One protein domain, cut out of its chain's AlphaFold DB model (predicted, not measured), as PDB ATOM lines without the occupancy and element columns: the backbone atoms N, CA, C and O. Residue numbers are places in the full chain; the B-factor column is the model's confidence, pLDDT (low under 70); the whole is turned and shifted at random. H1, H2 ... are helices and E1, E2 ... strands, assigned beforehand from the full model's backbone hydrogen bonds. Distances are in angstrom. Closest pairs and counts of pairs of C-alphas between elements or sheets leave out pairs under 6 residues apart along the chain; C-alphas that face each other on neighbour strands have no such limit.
ATOM      1  N   LEU A  71      -4.519  30.984 -32.183       91.69
ATOM      2  CA  LEU A  71      -4.105  30.406 -33.461       91.69
ATOM      3  C   LEU A  71      -3.100  31.283 -34.223       91.69
ATOM      4  O   LEU A  71      -2.066  30.793 -34.673       91.69
ATOM      5  N   ARG A  72      -3.333  32.599 -34.323       88.81
ATOM      6  CA  ARG A  72      -2.349  33.508 -34.941       88.81
ATOM      7  C   ARG A  72      -1.064  33.577 -34.128       88.81
ATOM      8  O   ARG A  72       0.026  33.680 -34.697       88.81
ATOM      9  N   HIS A  73      -1.187  33.517 -32.802       89.19
ATOM     10  CA  HIS A  73      -0.043  33.425 -31.910       89.19
ATOM     11  C   HIS A  73       0.753  32.141 -32.163       89.19
ATOM     12  O   HIS A  73       1.965  32.220 -32.358       89.19
ATOM     13  N   LEU A  74       0.081  30.986 -32.234       94.25
ATOM     14  CA  LEU A  74       0.681  29.701 -32.590       94.25
ATOM     15  C   LEU A  74       1.426  29.792 -33.922       94.25
ATOM     16  O   LEU A  74       2.604  29.459 -33.974       94.25
ATOM     17  N   TYR A  75       0.775  30.285 -34.977       92.00
ATOM     18  CA  TYR A  75       1.389  30.410 -36.299       92.00
ATOM     19  C   TYR A  75       2.673  31.250 -36.263       92.00
ATOM     20  O   TYR A  75       3.706  30.844 -36.798       92.00
ATOM     21  N   ARG A  76       2.651  32.396 -35.565       87.94
ATOM     22  CA  ARG A  76       3.853  33.217 -35.353       87.94
ATOM     23  C   ARG A  76       4.948  32.433 -34.624       87.94
ATOM     24  O   ARG A  76       6.092  32.435 -35.071       87.94
ATOM     25  N   ARG A  77       4.604  31.751 -33.528       92.12
ATOM     26  CA  ARG A  77       5.555  30.962 -32.731       92.12
ATOM     27  C   ARG A  77       6.138  29.791 -33.513       92.12
ATOM     28  O   ARG A  77       7.331  29.540 -33.384       92.12
ATOM     29  N   LEU A  78       5.348  29.123 -34.352       94.94
ATOM     30  CA  LEU A  78       5.818  28.080 -35.265       94.94
ATOM     31  C   LEU A  78       6.849  28.634 -36.251       94.94
ATOM     32  O   LEU A  78       7.927  28.067 -36.371       94.94
ATOM     33  N   ARG A  79       6.574  29.778 -36.893       91.38
ATOM     34  CA  ARG A  79       7.536  30.427 -37.802       91.38
ATOM     35  C   ARG A  79       8.854  30.760 -37.111       91.38
ATOM     36  O   ARG A  79       9.911  30.421 -37.628       91.38
ATOM     37  N   GLU A  80       8.785  31.405 -35.949       84.81
ATOM     38  CA  GLU A  80       9.969  31.766 -35.159       84.81
ATOM     39  C   GLU A  80      10.755  30.529 -34.714       84.81
ATOM     40  O   GLU A  80      11.980  30.520 -34.776       84.81
ATOM     41  N   THR A  81      10.058  29.482 -34.269       92.75
ATOM     42  CA  THR A  81      10.691  28.256 -33.771       92.75
ATOM     43  C   THR A  81      11.369  27.501 -34.910       92.75
ATOM     44  O   THR A  81      12.550  27.191 -34.810       92.75
ATOM     45  N   LEU A  82      10.663  27.267 -36.018       91.88
ATOM     46  CA  LEU A  82      11.171  26.480 -37.145       91.88
ATOM     47  C   LEU A  82      12.269  27.196 -37.935       91.88
ATOM     48  O   LEU A  82      13.137  26.535 -38.486       91.88
ATOM     49  N   ASN A  83      12.268  28.531 -37.970       92.75
ATOM     50  CA  ASN A  83      13.359  29.292 -38.583       92.75
ATOM     51  C   ASN A  83      14.680  29.179 -37.802       92.75
ATOM     52  O   ASN A  83      15.746  29.329 -38.389       92.75
ATOM     53  N   ASN A  84      14.612  28.949 -36.488       86.44
ATOM     54  CA  ASN A  84      15.787  28.914 -35.611       86.44
ATOM     55  C   ASN A  84      16.187  27.493 -35.182       86.44
ATOM     56  O   ASN A  84      17.229  27.318 -34.552       86.44
ATOM     57  N   ALA A  85      15.363  26.485 -35.470       91.81
ATOM     58  CA  ALA A  85      15.614  25.108 -35.073       91.81
ATOM     59  C   ALA A  85      16.567  24.413 -36.069       91.81
ATOM     60  O   ALA A  85      16.319  24.462 -37.272       91.81
ATOM     61  N   PRO A  86      17.632  23.737 -35.595       92.44
ATOM     62  CA  PRO A  86      18.668  23.168 -36.463       92.44
ATOM     63  C   PRO A  86      18.182  21.988 -37.317       92.44
ATOM     64  O   PRO A  86      18.735  21.743 -38.386       92.44
ATOM     65  N   ASP A  87      17.140  21.284 -36.868       96.31
ATOM     66  CA  ASP A  87      16.597  20.095 -37.540       96.31
ATOM     67  C   ASP A  87      15.624  20.433 -38.683       96.31
ATOM     68  O   ASP A  87      15.066  19.537 -39.319       96.31
ATOM     69  N   PHE A  88      15.396  21.724 -38.944       95.56
ATOM     70  CA  PHE A  88      14.454  22.188 -39.954       95.56
ATOM     71  C   PHE A  88      15.116  23.130 -40.956       95.56
ATOM     72  O   PHE A  88      15.863  24.046 -40.623       95.56
ATOM     73  N   TYR A  89      14.765  22.943 -42.222       93.75
ATOM     74  CA  TYR A  89      15.065  23.865 -43.302       93.75
ATOM     75  C   TYR A  89      13.868  24.778 -43.506       93.75
ATOM     76  O   TYR A  89      12.786  24.325 -43.880       93.75
ATOM     77  N   TYR A  90      14.066  26.070 -43.278       90.75
ATOM     78  CA  TYR A  90      13.032  27.088 -43.410       90.75
ATOM     79  C   TYR A  90      13.158  27.841 -44.741       90.75
ATOM     80  O   TYR A  90      14.260  28.144 -45.198       90.75
ATOM     81  N   ARG A  91      12.019  28.168 -45.364       87.00
ATOM     82  CA  ARG A  91      11.941  29.040 -46.545       87.00
ATOM     83  C   ARG A  91      10.839  30.073 -46.356       87.00
ATOM     84  O   ARG A  91       9.674  29.721 -46.173       87.00
ATOM     85  N   ALA A  92      11.195  31.349 -46.452       80.12
ATOM     86  CA  ALA A  92      10.219  32.423 -46.585       80.12
ATOM     87  C   ALA A  92       9.868  32.630 -48.064       80.12
ATOM     88  O   ALA A  92      10.742  32.598 -48.925       80.12
ATOM     89  N   ALA A  93       8.593  32.866 -48.340       75.06
ATOM     90  CA  ALA A  93       8.070  33.362 -49.605       75.06
ATOM     91  C   ALA A  93       7.265  34.649 -49.328       75.06
ATOM     92  O   ALA A  93       6.900  34.877 -48.171       75.06
ATOM     93  N   PRO A  94       6.948  35.474 -50.345       58.78
ATOM     94  CA  PRO A  94       6.293  36.772 -50.145       58.78
ATOM     95  C   PRO A  94       5.061  36.729 -49.228       58.78
ATOM     96  O   PRO A  94       4.932  37.566 -48.339       58.78
ATOM     97  N   ASN A  95       4.226  35.693 -49.363       66.50
ATOM     98  CA  ASN A  95       2.966  35.582 -48.620       66.50
ATOM     99  C   ASN A  95       2.914  34.368 -47.682       66.50
ATOM    100  O   ASN A  95       1.891  34.110 -47.059       66.50
ATOM    101  N   MET A  96       3.989  33.582 -47.578       80.56
ATOM    102  CA  MET A  96       3.962  32.329 -46.824       80.56
ATOM    103  C   MET A  96       5.319  31.944 -46.257       80.56
ATOM    104  O   MET A  96       6.370  32.401 -46.693       80.56
ATOM    105  N   ALA A  97       5.286  31.049 -45.280       85.50
ATOM    106  CA  ALA A  97       6.472  30.403 -44.757       85.50
ATOM    107  C   ALA A  97       6.325  28.892 -44.895       85.50
ATOM    108  O   ALA A  97       5.255  28.336 -44.633       85.50
ATOM    109  N   TYR A  98       7.415  28.250 -45.292       91.19
ATOM    110  CA  TYR A  98       7.494  26.816 -45.495       91.19
ATOM    111  C   TYR A  98       8.621  26.227 -44.668       91.19
ATOM    112  O   TYR A  98       9.608  26.903 -44.363       91.19
ATOM    113  N   TYR A  99       8.495  24.944 -44.362       95.06
ATOM    114  CA  TYR A  99       9.534  24.203 -43.670       95.06
ATOM    115  C   TYR A  99       9.651  22.773 -44.194       95.06
ATOM    116  O   TYR A  99       8.698  22.217 -44.740       95.06
ATOM    117  N   SER A 100      10.826  22.179 -44.032       96.25
ATOM    118  CA  SER A 100      11.072  20.765 -44.300       96.25
ATOM    119  C   SER A 100      12.090  20.204 -43.316       96.25
ATOM    120  O   SER A 100      12.918  20.955 -42.808       96.25
ATOM    121  N   MET A 101      12.063  18.896 -43.075       97.44
ATOM    122  CA  MET A 101      13.150  18.197 -42.376       97.44
ATOM    123  C   MET A 101      14.280  17.777 -43.333       97.44
ATOM    124  O   MET A 101      15.347  17.366 -42.889       97.44
ATOM    125  N   GLU A 102      14.087  17.922 -44.650       96.25
ATOM    126  CA  GLU A 102      15.085  17.573 -45.665       96.25
ATOM    127  C   GLU A 102      15.438  18.768 -46.559       96.25
ATOM    128  O   GLU A 102      14.575  19.405 -47.165       96.25
ATOM    129  N   LYS A 103      16.736  19.059 -46.707       91.50
ATOM    130  CA  LYS A 103      17.210  20.225 -47.474       91.50
ATOM    131  C   LYS A 103      16.843  20.150 -48.955       91.50
ATOM    132  O   LYS A 103      16.543  21.171 -49.578       91.50
ATOM    133  N   SER A 104      16.920  18.942 -49.510       89.31
ATOM    134  CA  SER A 104      16.651  18.617 -50.913       89.31
ATOM    135  C   SER A 104      15.173  18.377 -51.207       89.31
ATOM    136  O   SER A 104      14.839  18.023 -52.336       89.31
ATOM    137  N   ALA A 105      14.291  18.562 -50.222       88.12
ATOM    138  CA  ALA A 105      12.862  18.411 -50.417       88.12
ATOM    139  C   ALA A 105      12.343  19.340 -51.521       88.12
ATOM    140  O   ALA A 105      12.782  20.487 -51.686       88.12
ATOM    141  N   GLN A 106      11.363  18.841 -52.266       83.44
ATOM    142  CA  GLN A 106      10.702  19.627 -53.299       83.44
ATOM    143  C   GLN A 106       9.774  20.652 -52.647       83.44
ATOM    144  O   GLN A 106       9.190  20.404 -51.593       83.44
ATOM    145  N   THR A 107       9.596  21.815 -53.265       73.88
ATOM    146  CA  THR A 107       8.544  22.729 -52.814       73.88
ATOM    147  C   THR A 107       7.203  22.170 -53.261       73.88
ATOM    148  O   THR A 107       6.951  22.078 -54.460       73.88
ATOM    149  N   HIS A 108       6.338  21.798 -52.316       65.44
ATOM    150  CA  HIS A 108       4.994  21.357 -52.661       65.44
ATOM    151  C   HIS A 108       4.141  22.576 -53.026       65.44
ATOM    152  O   HIS A 108       3.454  23.159 -52.193       65.44
ATOM    153  N   THR A 109       4.215  22.990 -54.290       59.75
ATOM    154  CA  THR A 109       3.349  24.028 -54.872       59.75
ATOM    155  C   THR A 109       1.992  23.469 -55.308       59.75
ATOM    156  O   THR A 109       1.103  24.235 -55.681       59.75
ATOM    157  N   ALA A 110       1.806  22.143 -55.253       49.97
ATOM    158  CA  ALA A 110       0.559  21.487 -55.615       49.97
ATOM    159  C   ALA A 110      -0.539  21.829 -54.593       49.97
ATOM    160  O   ALA A 110      -0.642  21.287 -53.498       49.97
ATOM    161  N   ARG A 111      -1.364  22.783 -55.004       51.25
ATOM    162  CA  ARG A 111      -2.378  23.546 -54.270       51.25
ATOM    163  C   ARG A 111      -3.518  22.738 -53.612       51.25
ATOM    164  O   ARG A 111      -4.486  23.357 -53.193       51.25
ATOM    165  N   LEU A 112      -3.484  21.398 -53.571       51.31
ATOM    166  CA  LEU A 112      -4.706  20.589 -53.381       51.31
ATOM    167  C   LEU A 112      -4.575  19.243 -52.632       51.31
ATOM    168  O   LEU A 112      -5.605  18.645 -52.343       51.31
ATOM    169  N   ALA A 113      -3.380  18.731 -52.312       56.62
ATOM    170  CA  ALA A 113      -3.274  17.341 -51.831       56.62
ATOM    171  C   ALA A 113      -3.514  17.145 -50.317       56.62
ATOM    172  O   ALA A 113      -4.019  16.098 -49.923       56.62
ATOM    173  N   LEU A 114      -3.176  18.128 -49.469       66.50
ATOM    174  CA  LEU A 114      -3.339  18.017 -48.008       66.50
ATOM    175  C   LEU A 114      -4.545  18.814 -47.484       66.50
ATOM    176  O   LEU A 114      -5.374  18.263 -46.764       66.50
ATOM    177  N   GLY A 115      -4.680  20.079 -47.898       56.53
ATOM    178  CA  GLY A 115      -5.649  21.039 -47.353       56.53
ATOM    179  C   GLY A 115      -7.069  21.020 -47.939       56.53
ATOM    180  O   GLY A 115      -7.841  21.939 -47.674       56.53
ATOM    181  N   ALA A 116      -7.450  20.018 -48.743       59.06
ATOM    182  CA  ALA A 116      -8.813  19.928 -49.293       59.06
ATOM    183  C   ALA A 116      -9.863  19.454 -48.262       59.06
ATOM    184  O   ALA A 116     -11.062  19.503 -48.537       59.06
ATOM    185  N   GLY A 117      -9.435  18.999 -47.079       69.75
ATOM    186  CA  GLY A 117     -10.312  18.469 -46.037       69.75
ATOM    187  C   GLY A 117      -9.857  18.829 -44.624       69.75
ATOM    188  O   GLY A 117      -8.818  19.448 -44.420       69.75
ATOM    189  N   SER A 118     -10.669  18.447 -43.638       82.81
ATOM    190  CA  SER A 118     -10.300  18.558 -42.225       82.81
ATOM    191  C   SER A 118      -9.187  17.571 -41.876       82.81
ATOM    192  O   SER A 118      -9.185  16.416 -42.310       82.81
ATOM    193  N   TYR A 119      -8.280  18.016 -41.019       91.56
ATOM    194  CA  TYR A 119      -7.213  17.220 -40.443       91.56
ATOM    195  C   TYR A 119      -7.687  16.282 -39.331       91.56
ATOM    196  O   TYR A 119      -6.923  15.430 -38.902       91.56
ATOM    197  N   ARG A 120      -8.957  16.329 -38.913       91.12
ATOM    198  CA  ARG A 120      -9.501  15.441 -37.865       91.12
ATOM    199  C   ARG A 120      -9.328  13.948 -38.147       91.12
ATOM    200  O   ARG A 120      -9.310  13.155 -37.212       91.12
ATOM    201  N   ALA A 121      -9.232  13.562 -39.421       90.94
ATOM    202  CA  ALA A 121      -8.989  12.179 -39.839       90.94
ATOM    203  C   ALA A 121      -7.504  11.767 -39.780       90.94
ATOM    204  O   ALA A 121      -7.166  10.614 -40.060       90.94
ATOM    205  N   TRP A 122      -6.601  12.699 -39.483       93.31
ATOM    206  CA  TRP A 122      -5.184  12.424 -39.296       93.31
ATOM    207  C   TRP A 122      -4.923  11.924 -37.871       93.31
ATOM    208  O   TRP A 122      -5.730  12.169 -36.970       93.31
ATOM    209  N   PRO A 123      -3.803  11.214 -37.643       95.00
ATOM    210  CA  PRO A 123      -3.418  10.803 -36.300       95.00
ATOM    211  C   PRO A 123      -3.353  12.001 -35.353       95.00
ATOM    212  O   PRO A 123      -2.745  13.024 -35.678       95.00
ATOM    213  N   SER A 124      -3.968  11.856 -34.179       95.88
ATOM    214  CA  SER A 124      -4.024  12.929 -33.193       95.88
ATOM    215  C   SER A 124      -2.627  13.246 -32.645       95.88
ATOM    216  O   SER A 124      -1.922  12.336 -32.204       95.88
ATOM    217  N   PRO A 125      -2.217  14.524 -32.605       96.50
ATOM    218  CA  PRO A 125      -0.963  14.937 -31.991       96.50
ATOM    219  C   PRO A 125      -1.034  14.986 -30.456       96.50
ATOM    220  O   PRO A 125      -0.001  15.167 -29.812       96.50
ATOM    221  N   CYS A 126      -2.226  14.839 -29.864       95.44
ATOM    222  CA  CYS A 126      -2.447  14.995 -28.423       95.44
ATOM    223  C   CYS A 126      -1.730  13.934 -27.572       95.44
ATOM    224  O   CYS A 126      -1.527  14.142 -26.378       95.44
ATOM    225  N   GLU A 127      -1.347  12.805 -28.178       94.56
ATOM    226  CA  GLU A 127      -0.520  11.772 -27.541       94.56
ATOM    227  C   GLU A 127       0.940  12.222 -27.370       94.56
ATOM    228  O   GLU A 127       1.615  11.783 -26.442       94.56
ATOM    229  N   LEU A 128       1.419  13.112 -28.246       96.75
ATOM    230  CA  LEU A 128       2.784  13.637 -28.223       96.75
ATOM    231  C   LEU A 128       2.900  14.869 -27.321       96.75
ATOM    232  O   LEU A 128       3.827  14.976 -26.522       96.75
ATOM    233  N   VAL A 129       1.955  15.803 -27.451       97.75
ATOM    234  CA  VAL A 129       1.910  17.037 -26.661       97.75
ATOM    235  C   VAL A 129       0.490  17.227 -26.152       97.75
ATOM    236  O   VAL A 129      -0.445  17.372 -26.927       97.75
ATOM    237  N   SER A 130       0.298  17.257 -24.835       97.50
ATOM    238  CA  SER A 130      -1.035  17.521 -24.282       97.50
ATOM    239  C   SER A 130      -1.484  18.965 -24.540       97.50
ATOM    240  O   SER A 130      -0.669  19.881 -24.675       97.50
ATOM    241  N   GLU A 131      -2.793  19.215 -24.499       96.31
ATOM    242  CA  GLU A 131      -3.359  20.563 -24.665       96.31
ATOM    243  C   GLU A 131      -2.760  21.589 -23.683       96.31
ATOM    244  O   GLU A 131      -2.431  22.717 -24.053       96.31
ATOM    245  N   ARG A 132      -2.522  21.174 -22.430       95.88
ATOM    246  CA  ARG A 132      -1.895  22.017 -21.398       95.88
ATOM    247  C   ARG A 132      -0.440  22.367 -21.716       95.88
ATOM    248  O   ARG A 132       0.008  23.452 -21.343       95.88
ATOM    249  N   GLN A 133       0.301  21.461 -22.355       96.69
ATOM    250  CA  GLN A 133       1.668  21.727 -22.811       96.69
ATOM    251  C   GLN A 133       1.647  22.686 -24.000       96.69
ATOM    252  O   GLN A 133       2.299  23.730 -23.941       96.69
ATOM    253  N   LEU A 134       0.817  22.410 -25.012       96.88
ATOM    254  CA  LEU A 134       0.730  23.252 -26.204       96.88
ATOM    255  C   LEU A 134       0.320  24.693 -25.872       96.88
ATOM    256  O   LEU A 134       0.875  25.632 -26.439       96.88
ATOM    257  N   ALA A 135      -0.568  24.898 -24.895       94.19
ATOM    258  CA  ALA A 135      -0.971  26.230 -24.441       94.19
ATOM    259  C   ALA A 135       0.200  27.105 -23.933       94.19
ATOM    260  O   ALA A 135       0.040  28.322 -23.775       94.19
ATOM    261  N   ARG A 136       1.377  26.523 -23.661       95.81
ATOM    262  CA  ARG A 136       2.605  27.244 -23.279       95.81
ATOM    263  C   ARG A 136       3.464  27.658 -24.479       95.81
ATOM    264  O   ARG A 136       4.363  28.472 -24.292       95.81
ATOM    265  N   PHE A 137       3.198  27.133 -25.678       93.69
ATOM    266  CA  PHE A 137       3.902  27.454 -26.930       93.69
ATOM    267  C   PHE A 137       5.434  27.369 -26.830       93.69
ATOM    268  O   PHE A 137       6.164  28.227 -27.347       93.69
ATOM    269  N   LYS A 138       5.928  26.344 -26.128       96.94
ATOM    270  CA  LYS A 138       7.362  26.098 -25.991       96.94
ATOM    271  C   LYS A 138       7.954  25.571 -27.294       96.94
ATOM    272  O   LYS A 138       7.333  24.761 -27.971       96.94
ATOM    273  N   GLY A 139       9.181  25.989 -27.605       96.19
ATOM    274  CA  GLY A 139       9.860  25.586 -28.840       96.19
ATOM    275  C   GLY A 139      10.013  24.068 -28.985       96.19
ATOM    276  O   GLY A 139       9.739  23.542 -30.051       96.19
ATOM    277  N   GLU A 140      10.363  23.363 -27.903       97.56
ATOM    278  CA  GLU A 140      10.530  21.897 -27.880       97.56
ATOM    279  C   GLU A 140       9.254  21.136 -28.289       97.56
ATOM    280  O   GLU A 140       9.289  20.258 -29.158       97.56
ATOM    281  N   ASP A 141       8.110  21.538 -27.729       98.06
ATOM    282  CA  ASP A 141       6.800  20.960 -28.033       98.06
ATOM    283  C   ASP A 141       6.410  21.261 -29.492       98.06
ATOM    284  O   ASP A 141       5.956  20.383 -30.224       98.06
ATOM    285  N   LEU A 142       6.641  22.500 -29.944       98.31
ATOM    286  CA  LEU A 142       6.343  22.932 -31.312       98.31
ATOM    287  C   LEU A 142       7.200  22.211 -32.361       98.31
ATOM    288  O   LEU A 142       6.670  21.817 -33.399       98.31
ATOM    289  N   CYS A 143       8.492  21.994 -32.097       98.38
ATOM    290  CA  CYS A 143       9.370  21.203 -32.961       98.38
ATOM    291  C   CYS A 143       8.896  19.749 -33.056       98.38
ATOM    292  O   CYS A 143       8.811  19.204 -34.155       98.38
ATOM    293  N   SER A 144       8.531  19.140 -31.924       98.25
ATOM    294  CA  SER A 144       8.036  17.756 -31.881       98.25
ATOM    295  C   SER A 144       6.763  17.593 -32.717       98.25
ATOM    296  O   SER A 144       6.648  16.676 -33.532       98.25
ATOM    297  N   LEU A 145       5.829  18.538 -32.585       98.56
ATOM    298  CA  LEU A 145       4.599  18.585 -33.376       98.56
ATOM    299  C   LEU A 145       4.863  18.819 -34.869       98.56
ATOM    300  O   LEU A 145       4.254  18.160 -35.712       98.56
ATOM    301  N   ALA A 146       5.782  19.725 -35.204       98.38
ATOM    302  CA  ALA A 146       6.146  20.014 -36.587       98.38
ATOM    303  C   ALA A 146       6.800  18.812 -37.280       98.38
ATOM    304  O   ALA A 146       6.489  18.548 -38.444       98.38
ATOM    305  N   ALA A 147       7.660  18.075 -36.571       98.31
ATOM    306  CA  ALA A 147       8.265  16.842 -37.065       98.31
ATOM    307  C   ALA A 147       7.205  15.759 -37.300       98.31
ATOM    308  O   ALA A 147       7.173  15.152 -38.369       98.31
ATOM    309  N   ARG A 148       6.283  15.572 -36.343       97.75
ATOM    310  CA  ARG A 148       5.171  14.618 -36.469       97.75
ATOM    311  C   ARG A 148       4.296  14.921 -37.684       97.75
ATOM    312  O   ARG A 148       4.045  14.025 -38.484       97.75
ATOM    313  N   PHE A 149       3.874  16.174 -37.853       96.69
ATOM    314  CA  PHE A 149       3.085  16.587 -39.016       96.69
ATOM    315  C   PHE A 149       3.848  16.379 -40.325       96.69
ATOM    316  O   PHE A 149       3.284  15.863 -41.287       96.69
ATOM    317  N   TRP A 150       5.135  16.740 -40.356       96.38
ATOM    318  CA  TRP A 150       5.955  16.589 -41.554       96.38
ATOM    319  C   TRP A 150       6.090  15.125 -41.976       96.38
ATOM    320  O   TRP A 150       5.913  14.823 -43.150       96.38
ATOM    321  N   GLN A 151       6.324  14.213 -41.028       96.12
ATOM    322  CA  GLN A 151       6.401  12.771 -41.290       96.12
ATOM    323  C   GLN A 151       5.086  12.217 -41.852       96.12
ATOM    324  O   GLN A 151       5.097  11.496 -42.849       96.12
ATOM    325  N   GLU A 152       3.952  12.582 -41.248       95.19
ATOM    326  CA  GLU A 152       2.625  12.151 -41.707       95.19
ATOM    327  C   GLU A 152       2.301  12.693 -43.107       95.19
ATOM    328  O   GLU A 152       1.816  11.963 -43.974       95.19
ATOM    329  N   ALA A 153       2.614  13.964 -43.358       93.06
ATOM    330  CA  ALA A 153       2.439  14.584 -44.663       93.06
ATOM    331  C   ALA A 153       3.355  13.952 -45.721       93.06
ATOM    332  O   ALA A 153       2.882  13.611 -46.803       93.06
ATOM    333  N   ALA A 154       4.636  13.739 -45.412       92.25
ATOM    334  CA  ALA A 154       5.590  13.113 -46.321       92.25
ATOM    335  C   ALA A 154       5.176  11.679 -46.689       92.25
ATOM    336  O   ALA A 154       5.217  11.307 -47.862       92.25
ATOM    337  N   ALA A 155       4.698  10.897 -45.714       92.62
ATOM    338  CA  ALA A 155       4.189   9.547 -45.946       92.62
ATOM    339  C   ALA A 155       2.976   9.538 -46.892       92.62
ATOM    340  O   ALA A 155       2.908   8.714 -47.802       92.62
ATOM    341  N   ARG A 156       2.039  10.479 -46.719       90.50
ATOM    342  CA  ARG A 156       0.837  10.603 -47.565       90.50
ATOM    343  C   ARG A 156       1.141  11.122 -48.968       90.50
ATOM    344  O   ARG A 156       0.487  10.709 -49.920       90.50
ATOM    345  N   LEU A 157       2.114  12.022 -49.089       88.94
ATOM    346  CA  LEU A 157       2.546  12.589 -50.367       88.94
ATOM    347  C   LEU A 157       3.536  11.686 -51.121       88.94
ATOM    348  O   LEU A 157       3.833  11.953 -52.281       88.94
ATOM    349  N   GLY A 158       4.046  10.628 -50.482       90.19
ATOM    350  CA  GLY A 158       5.005   9.700 -51.084       90.19
ATOM    351  C   GLY A 158       6.416  10.273 -51.244       90.19
ATOM    352  O   GLY A 158       7.169   9.795 -52.090       90.19
ATOM    353  N   GLY A 159       6.790  11.295 -50.466       90.81
ATOM    354  CA  GLY A 159       8.107  11.921 -50.569       90.81
ATOM    355  C   GLY A 159       8.320  13.121 -49.645       90.81
ATOM    356  O   GLY A 159       7.411  13.568 -48.949       90.81
ATOM    357  N   ALA A 160       9.545  13.647 -49.653       92.44
ATOM    358  CA  ALA A 160       9.945  14.795 -48.849       92.44
ATOM    359  C   ALA A 160       9.583  16.125 -49.524       92.44
ATOM    360  O   ALA A 160      10.002  16.416 -50.652       92.44
ATOM    361  N   TYR A 161       8.857  16.971 -48.790       91.62
ATOM    362  CA  TYR A 161       8.386  18.262 -49.281       91.62
ATOM    363  C   TYR A 161       8.661  19.407 -48.303       91.62
ATOM    364  O   TYR A 161       8.798  19.206 -47.092       91.62
ATOM    365  N   PHE A 162       8.732  20.627 -48.834       91.38
ATOM    366  CA  PHE A 162       8.513  21.841 -48.058       91.38
ATOM    367  C   PHE A 162       7.012  22.038 -47.869       91.38
ATOM    368  O   PHE A 162       6.277  22.193 -48.846       91.38
ATOM    369  N   LEU A 163       6.582  22.041 -46.611       91.50
ATOM    370  CA  LEU A 163       5.190  22.169 -46.209       91.50
ATOM    371  C   LEU A 163       4.905  23.593 -45.727       91.50
ATOM    372  O   LEU A 163       5.747  24.176 -45.037       91.50
ATOM    373  N   PRO A 164       3.735  24.168 -46.049       90.94
ATOM    374  CA  PRO A 164       3.339  25.457 -45.502       90.94
ATOM    375  C   PRO A 164       3.156  25.376 -43.983       90.94
ATOM    376  O   PRO A 164       2.492  24.479 -43.469       90.94
ATOM    377  N   ILE A 165       3.680  26.354 -43.245       92.25
ATOM    378  CA  ILE A 165       3.534  26.399 -41.778       92.25
ATOM    379  C   ILE A 165       2.069  26.615 -41.363       92.25
ATOM    380  O   ILE A 165       1.664  26.209 -40.276       92.25
ATOM    381  N   TRP A 166       1.252  27.234 -42.218       89.94
ATOM    382  CA  TRP A 166      -0.168  27.427 -41.920       89.94
ATOM    383  C   TRP A 166      -0.947  26.102 -41.948       89.94
ATOM    384  O   TRP A 166      -1.871  25.952 -41.156       89.94
ATOM    385  N   GLU A 167      -0.543  25.127 -42.774       91.19
ATOM    386  CA  GLU A 167      -1.148  23.785 -42.802       91.19
ATOM    387  C   GLU A 167      -0.881  23.049 -41.486       91.19
ATOM    388  O   GLU A 167      -1.790  22.463 -40.905       91.19
ATOM    389  N   LEU A 168       0.337  23.173 -40.943       94.50
ATOM    390  CA  LEU A 168       0.651  22.689 -39.597       94.50
ATOM    391  C   LEU A 168      -0.233  23.374 -38.541       94.50
ATOM    392  O   LEU A 168      -0.758  22.711 -37.651       94.50
ATOM    393  N   ALA A 169      -0.424  24.692 -38.622       93.88
ATOM    394  CA  ALA A 169      -1.288  25.405 -37.681       93.88
ATOM    395  C   ALA A 169      -2.759  24.950 -37.780       93.88
ATOM    396  O   ALA A 169      -3.404  24.793 -36.746       93.88
ATOM    397  N   ALA A 170      -3.264  24.702 -38.992       91.50
ATOM    398  CA  ALA A 170      -4.608  24.174 -39.231       91.50
ATOM    399  C   ALA A 170      -4.763  22.739 -38.703       91.50
ATOM    400  O   ALA A 170      -5.732  22.449 -38.009       91.50
ATOM    401  N   TYR A 171      -3.773  21.872 -38.940       93.75
ATOM    402  CA  TYR A 171      -3.718  20.532 -38.356       93.75
ATOM    403  C   TYR A 171      -3.841  20.581 -36.830       93.75
ATOM    404  O   TYR A 171      -4.679  19.897 -36.250       93.75
ATOM    405  N   LEU A 172      -3.069  21.446 -36.167       96.00
ATOM    406  CA  LEU A 172      -3.172  21.608 -34.716       96.00
ATOM    407  C   LEU A 172      -4.538  22.192 -34.305       96.00
ATOM    408  O   LEU A 172      -5.122  21.732 -33.328       96.00
ATOM    409  N   ALA A 173      -5.093  23.156 -35.040       94.25
ATOM    410  CA  ALA A 173      -6.404  23.725 -34.720       94.25
ATOM    411  C   ALA A 173      -7.539  22.685 -34.737       94.25
ATOM    412  O   ALA A 173      -8.404  22.711 -33.863       94.25
ATOM    413  N   ASP A 174      -7.478  21.727 -35.663       93.44
ATOM    414  CA  ASP A 174      -8.453  20.641 -35.779       93.44
ATOM    415  C   ASP A 174      -8.382  19.623 -34.618       93.44
ATOM    416  O   ASP A 174      -9.356  18.910 -34.364       93.44
ATOM    417  N   HIS A 175      -7.255  19.559 -33.896       95.19
ATOM    418  CA  HIS A 175      -7.032  18.612 -32.795       95.19
ATOM    419  C   HIS A 175      -7.054  19.240 -31.392       95.19
ATOM    420  O   HIS A 175      -7.366  18.543 -30.427       95.19
ATOM    421  N   TYR A 176      -6.759  20.536 -31.253       95.50
ATOM    422  CA  TYR A 176      -6.745  21.231 -29.962       95.50
ATOM    423  C   TYR A 176      -7.885  22.246 -29.873       95.50
ATOM    424  O   TYR A 176      -7.851  23.304 -30.501       95.50
ATOM    425  N   GLY A 177      -8.876  21.951 -29.027       92.75
ATOM    426  CA  GLY A 177     -10.126  22.713 -28.945       92.75
ATOM    427  C   GLY A 177      -9.935  24.214 -28.717       92.75
ATOM    428  O   GLY A 177     -10.608  25.016 -29.363       92.75
ATOM    429  N   PHE A 178      -8.978  24.620 -27.878       93.31
ATOM    430  CA  PHE A 178      -8.721  26.040 -27.599       93.31
ATOM    431  C   PHE A 178      -8.207  26.858 -28.806       93.31
ATOM    432  O   PHE A 178      -8.196  28.088 -28.747       93.31
ATOM    433  N   LEU A 179      -7.774  26.201 -29.889       92.88
ATOM    434  CA  LEU A 179      -7.310  26.841 -31.127       92.88
ATOM    435  C   LEU A 179      -8.410  26.988 -32.190       92.88
ATOM    436  O   LEU A 179      -8.225  27.746 -33.140       92.88
ATOM    437  N   SER A 180      -9.541  26.295 -32.029       84.94
ATOM    438  CA  SER A 180     -10.640  26.261 -33.008       84.94
ATOM    439  C   SER A 180     -11.340  27.617 -33.189       84.94
ATOM    440  O   SER A 180     -11.911  27.911 -34.243       84.94
ATOM    441  N   ALA A 181     -11.266  28.487 -32.180       80.81
ATOM    442  CA  ALA A 181     -11.843  29.820 -32.232       80.81
ATOM    443  C   ALA A 181     -11.129  30.683 -33.290       80.81
ATOM    444  O   ALA A 181      -9.980  31.094 -33.123       80.81
ATOM    445  N   GLY A 182     -11.837  30.985 -34.382       74.75
ATOM    446  CA  GLY A 182     -11.322  31.815 -35.472       74.75
ATOM    447  C   GLY A 182     -10.500  31.063 -36.521       74.75
ATOM    448  O   GLY A 182      -9.899  31.713 -37.375       74.75
ATOM    449  N   GLU A 183     -10.499  29.727 -36.494       80.75
ATOM    450  CA  GLU A 183      -9.794  28.891 -37.473       80.75
ATOM    451  C   GLU A 183     -10.253  29.160 -38.907       80.75
ATOM    452  O   GLU A 183      -9.421  29.405 -39.776       80.75
ATOM    453  N   GLN A 184     -11.567  29.183 -39.146       80.69
ATOM    454  CA  GLN A 184     -12.127  29.413 -40.479       80.69
ATOM    455  C   GLN A 184     -11.665  30.754 -41.058       80.69
ATOM    456  O   GLN A 184     -11.154  30.808 -42.171       80.69
ATOM    457  N   ARG A 185     -11.753  31.825 -40.261       81.25
ATOM    458  CA  ARG A 185     -11.296  33.160 -40.662       81.25
ATOM    459  C   ARG A 185      -9.786  33.194 -40.898       81.25
ATOM    460  O   ARG A 185      -9.330  33.804 -41.854       81.25
ATOM    461  N   PHE A 186      -8.999  32.544 -40.042       81.81
ATOM    462  CA  PHE A 186      -7.550  32.447 -40.231       81.81
ATOM    463  C   PHE A 186      -7.197  31.698 -41.522       81.81
ATOM    464  O   PHE A 186      -6.333  32.140 -42.273       81.81
ATOM    465  N   ARG A 187      -7.900  30.599 -41.809       80.69
ATOM    466  CA  ARG A 187      -7.746  29.813 -43.033       80.69
ATOM    467  C   ARG A 187      -8.106  30.635 -44.265       80.69
ATOM    468  O   ARG A 187      -7.329  30.650 -45.210       80.69
ATOM    469  N   GLU A 188      -9.233  31.338 -44.238       81.75
ATOM    470  CA  GLU A 188      -9.662  32.245 -45.308       81.75
ATOM    471  C   GLU A 188      -8.645  33.359 -45.545       81.75
ATOM    472  O   GLU A 188      -8.319  33.644 -46.690       81.75
ATOM    473  N   GLU A 189      -8.092  33.954 -44.489       78.38
ATOM    474  CA  GLU A 189      -7.055  34.978 -44.610       78.38
ATOM    475  C   GLU A 189      -5.761  34.418 -45.205       78.38
ATOM    476  O   GLU A 189      -5.225  35.011 -46.134       78.38
ATOM    477  N   CYS A 190      -5.285  33.257 -44.746       75.31
ATOM    478  CA  CYS A 190      -4.119  32.609 -45.349       75.31
ATOM    479  C   CYS A 190      -4.382  32.224 -46.812       75.31
ATOM    480  O   CYS A 190      -3.530  32.438 -47.667       75.31
ATOM    481  N   GLN A 191      -5.570  31.708 -47.130       74.88
ATOM    482  CA  GLN A 191      -5.960  31.390 -48.504       74.88
ATOM    483  C   GLN A 191      -6.087  32.645 -49.370       74.88
ATOM    484  O   GLN A 191      -5.679  32.613 -50.528       74.88
ATOM    485  N   ALA A 192      -6.600  33.747 -48.827       72.31
ATOM    486  CA  ALA A 192      -6.664  35.035 -49.504       72.31
ATOM    487  C   ALA A 192      -5.254  35.591 -49.743       72.31
ATOM    488  O   ALA A 192      -4.945  35.955 -50.871       72.31
ATOM    489  N   GLU A 193      -4.361  35.558 -48.752       66.69
ATOM    490  CA  GLU A 193      -2.944  35.922 -48.907       66.69
ATOM    491  C   GLU A 193      -2.245  35.057 -49.978       66.69
ATOM    492  O   GLU A 193      -1.385  35.540 -50.715       66.69
ATOM    493  N   MET A 194      -2.637  33.787 -50.131       64.81
ATOM    494  CA  MET A 194      -2.150  32.905 -51.199       64.81
ATOM    495  C   MET A 194      -2.794  33.169 -52.569       64.81
ATOM    496  O   MET A 194      -2.158  32.960 -53.605       64.81
ATOM    497  N   ALA A 195      -4.075  33.537 -52.597       59.94
ATOM    498  CA  ALA A 195      -4.843  33.795 -53.815       59.94
ATOM    499  C   ALA A 195      -4.496  35.155 -54.422       59.94
ATOM    500  O   ALA A 195      -4.443  35.286 -55.645       59.94
ATOM    501  N   VAL A 196      -4.175  36.125 -53.571       52.16
ATOM    502  CA  VAL A 196      -3.596  37.412 -53.936       52.16
ATOM    503  C   VAL A 196      -2.121  37.177 -54.280       52.16
ATOM    504  O   VAL A 196      -1.202  37.531 -53.550       52.16
TER     505      VAL A 196
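AT A GLANCE: This is residues 71 to 196 of the 317 residues of an uncharacterized protein of Desulfocarbo indianensis (UniProt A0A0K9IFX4). A small three-stranded sheet has three helices, H1, H3 and H4, on one face as a second layer, with H4 nearest the middle of the whole and H1 and H3 about perpendicular to each other. H5 folds back from H4 as a helical hairpin, and a long stretch with no named element, residues 101 to 130, runs along the outside from E2 to the short helix H2. The printed part has 126 residues with five named helices and three named strands, in the order H1 E1 E2 H2 H3 E3 H4 H5; the sheet runs E1 E2 E3, antiparallel, and the class is mostly helix. It is compact, with a radius of gyration of the C-alphas of 13.4 A, and its outline is rounded, spanning 35 by 31 by 26 A.

IN THESE COORDINATES: H1, residues 71 to 84, begins at C-alpha 71 (-4.105, 30.406, -33.461) and is 20.1 A long. E1, residues 89 to 93, and E2, residues 96 to 100, follow at 13.4 A and 13.8 A. H2 is residues 131 to 134, 5.1 A. H3, residues 139 to 157, is the longest helix at 26.2 A and begins at C-alpha 139 (9.860, 25.586, -28.840). E3, residues 161 to 164, is 9.6 A, and H4, residues 165 to 175, is 15.9 A. H5, residues 183 to 195, is 17.8 A and ends at C-alpha 195 (-4.843, 33.795, -53.815).

HOW THE PARTS SIT: E1 and E2 form a hairpin, with N 91 and O 98 at 2.9 A. E2, the inner strand, pairs with E3 through N 163 and O 99, 2.8 A. H1 is on the sheet at a height of 10.7 A, over E1 and E2. H1 touches H4 at a steep tilt of 49 degrees, opposite ways; their closest C-alphas, of Tyr 75 and Ala 169, are 5.8 A apart. With residues 77 to 82 alone, H1 touches H3, closest at the C-alphas of Thr 81 and Gly 139, 5.7 A. H4 and H5 touch at a shallow tilt of 21 degrees, opposite ways, closest at the C-alphas of Ala 173 and Glu 183, 6.8 A. H2 and H3 only just touch, only at the corner, with 3 pairs of C-alphas within 8 A, the closest those of Leu 134 and Asp 141, 6.7 A. Every O i to N i+4 pair is within hydrogen-bond range in H3 and H5, against 9 of 10 in H1 and 6 of 7 in H4; H2 is too short for one.

THE WHOLE: The farthest C-alphas, of Glu 127 and Val 196, are 36.9 A apart. The printed part has no cut, and the link from E2 to H2 is long. Confidence is under 70 at residues 94 to 95, 108 to 117 and 193 to 196.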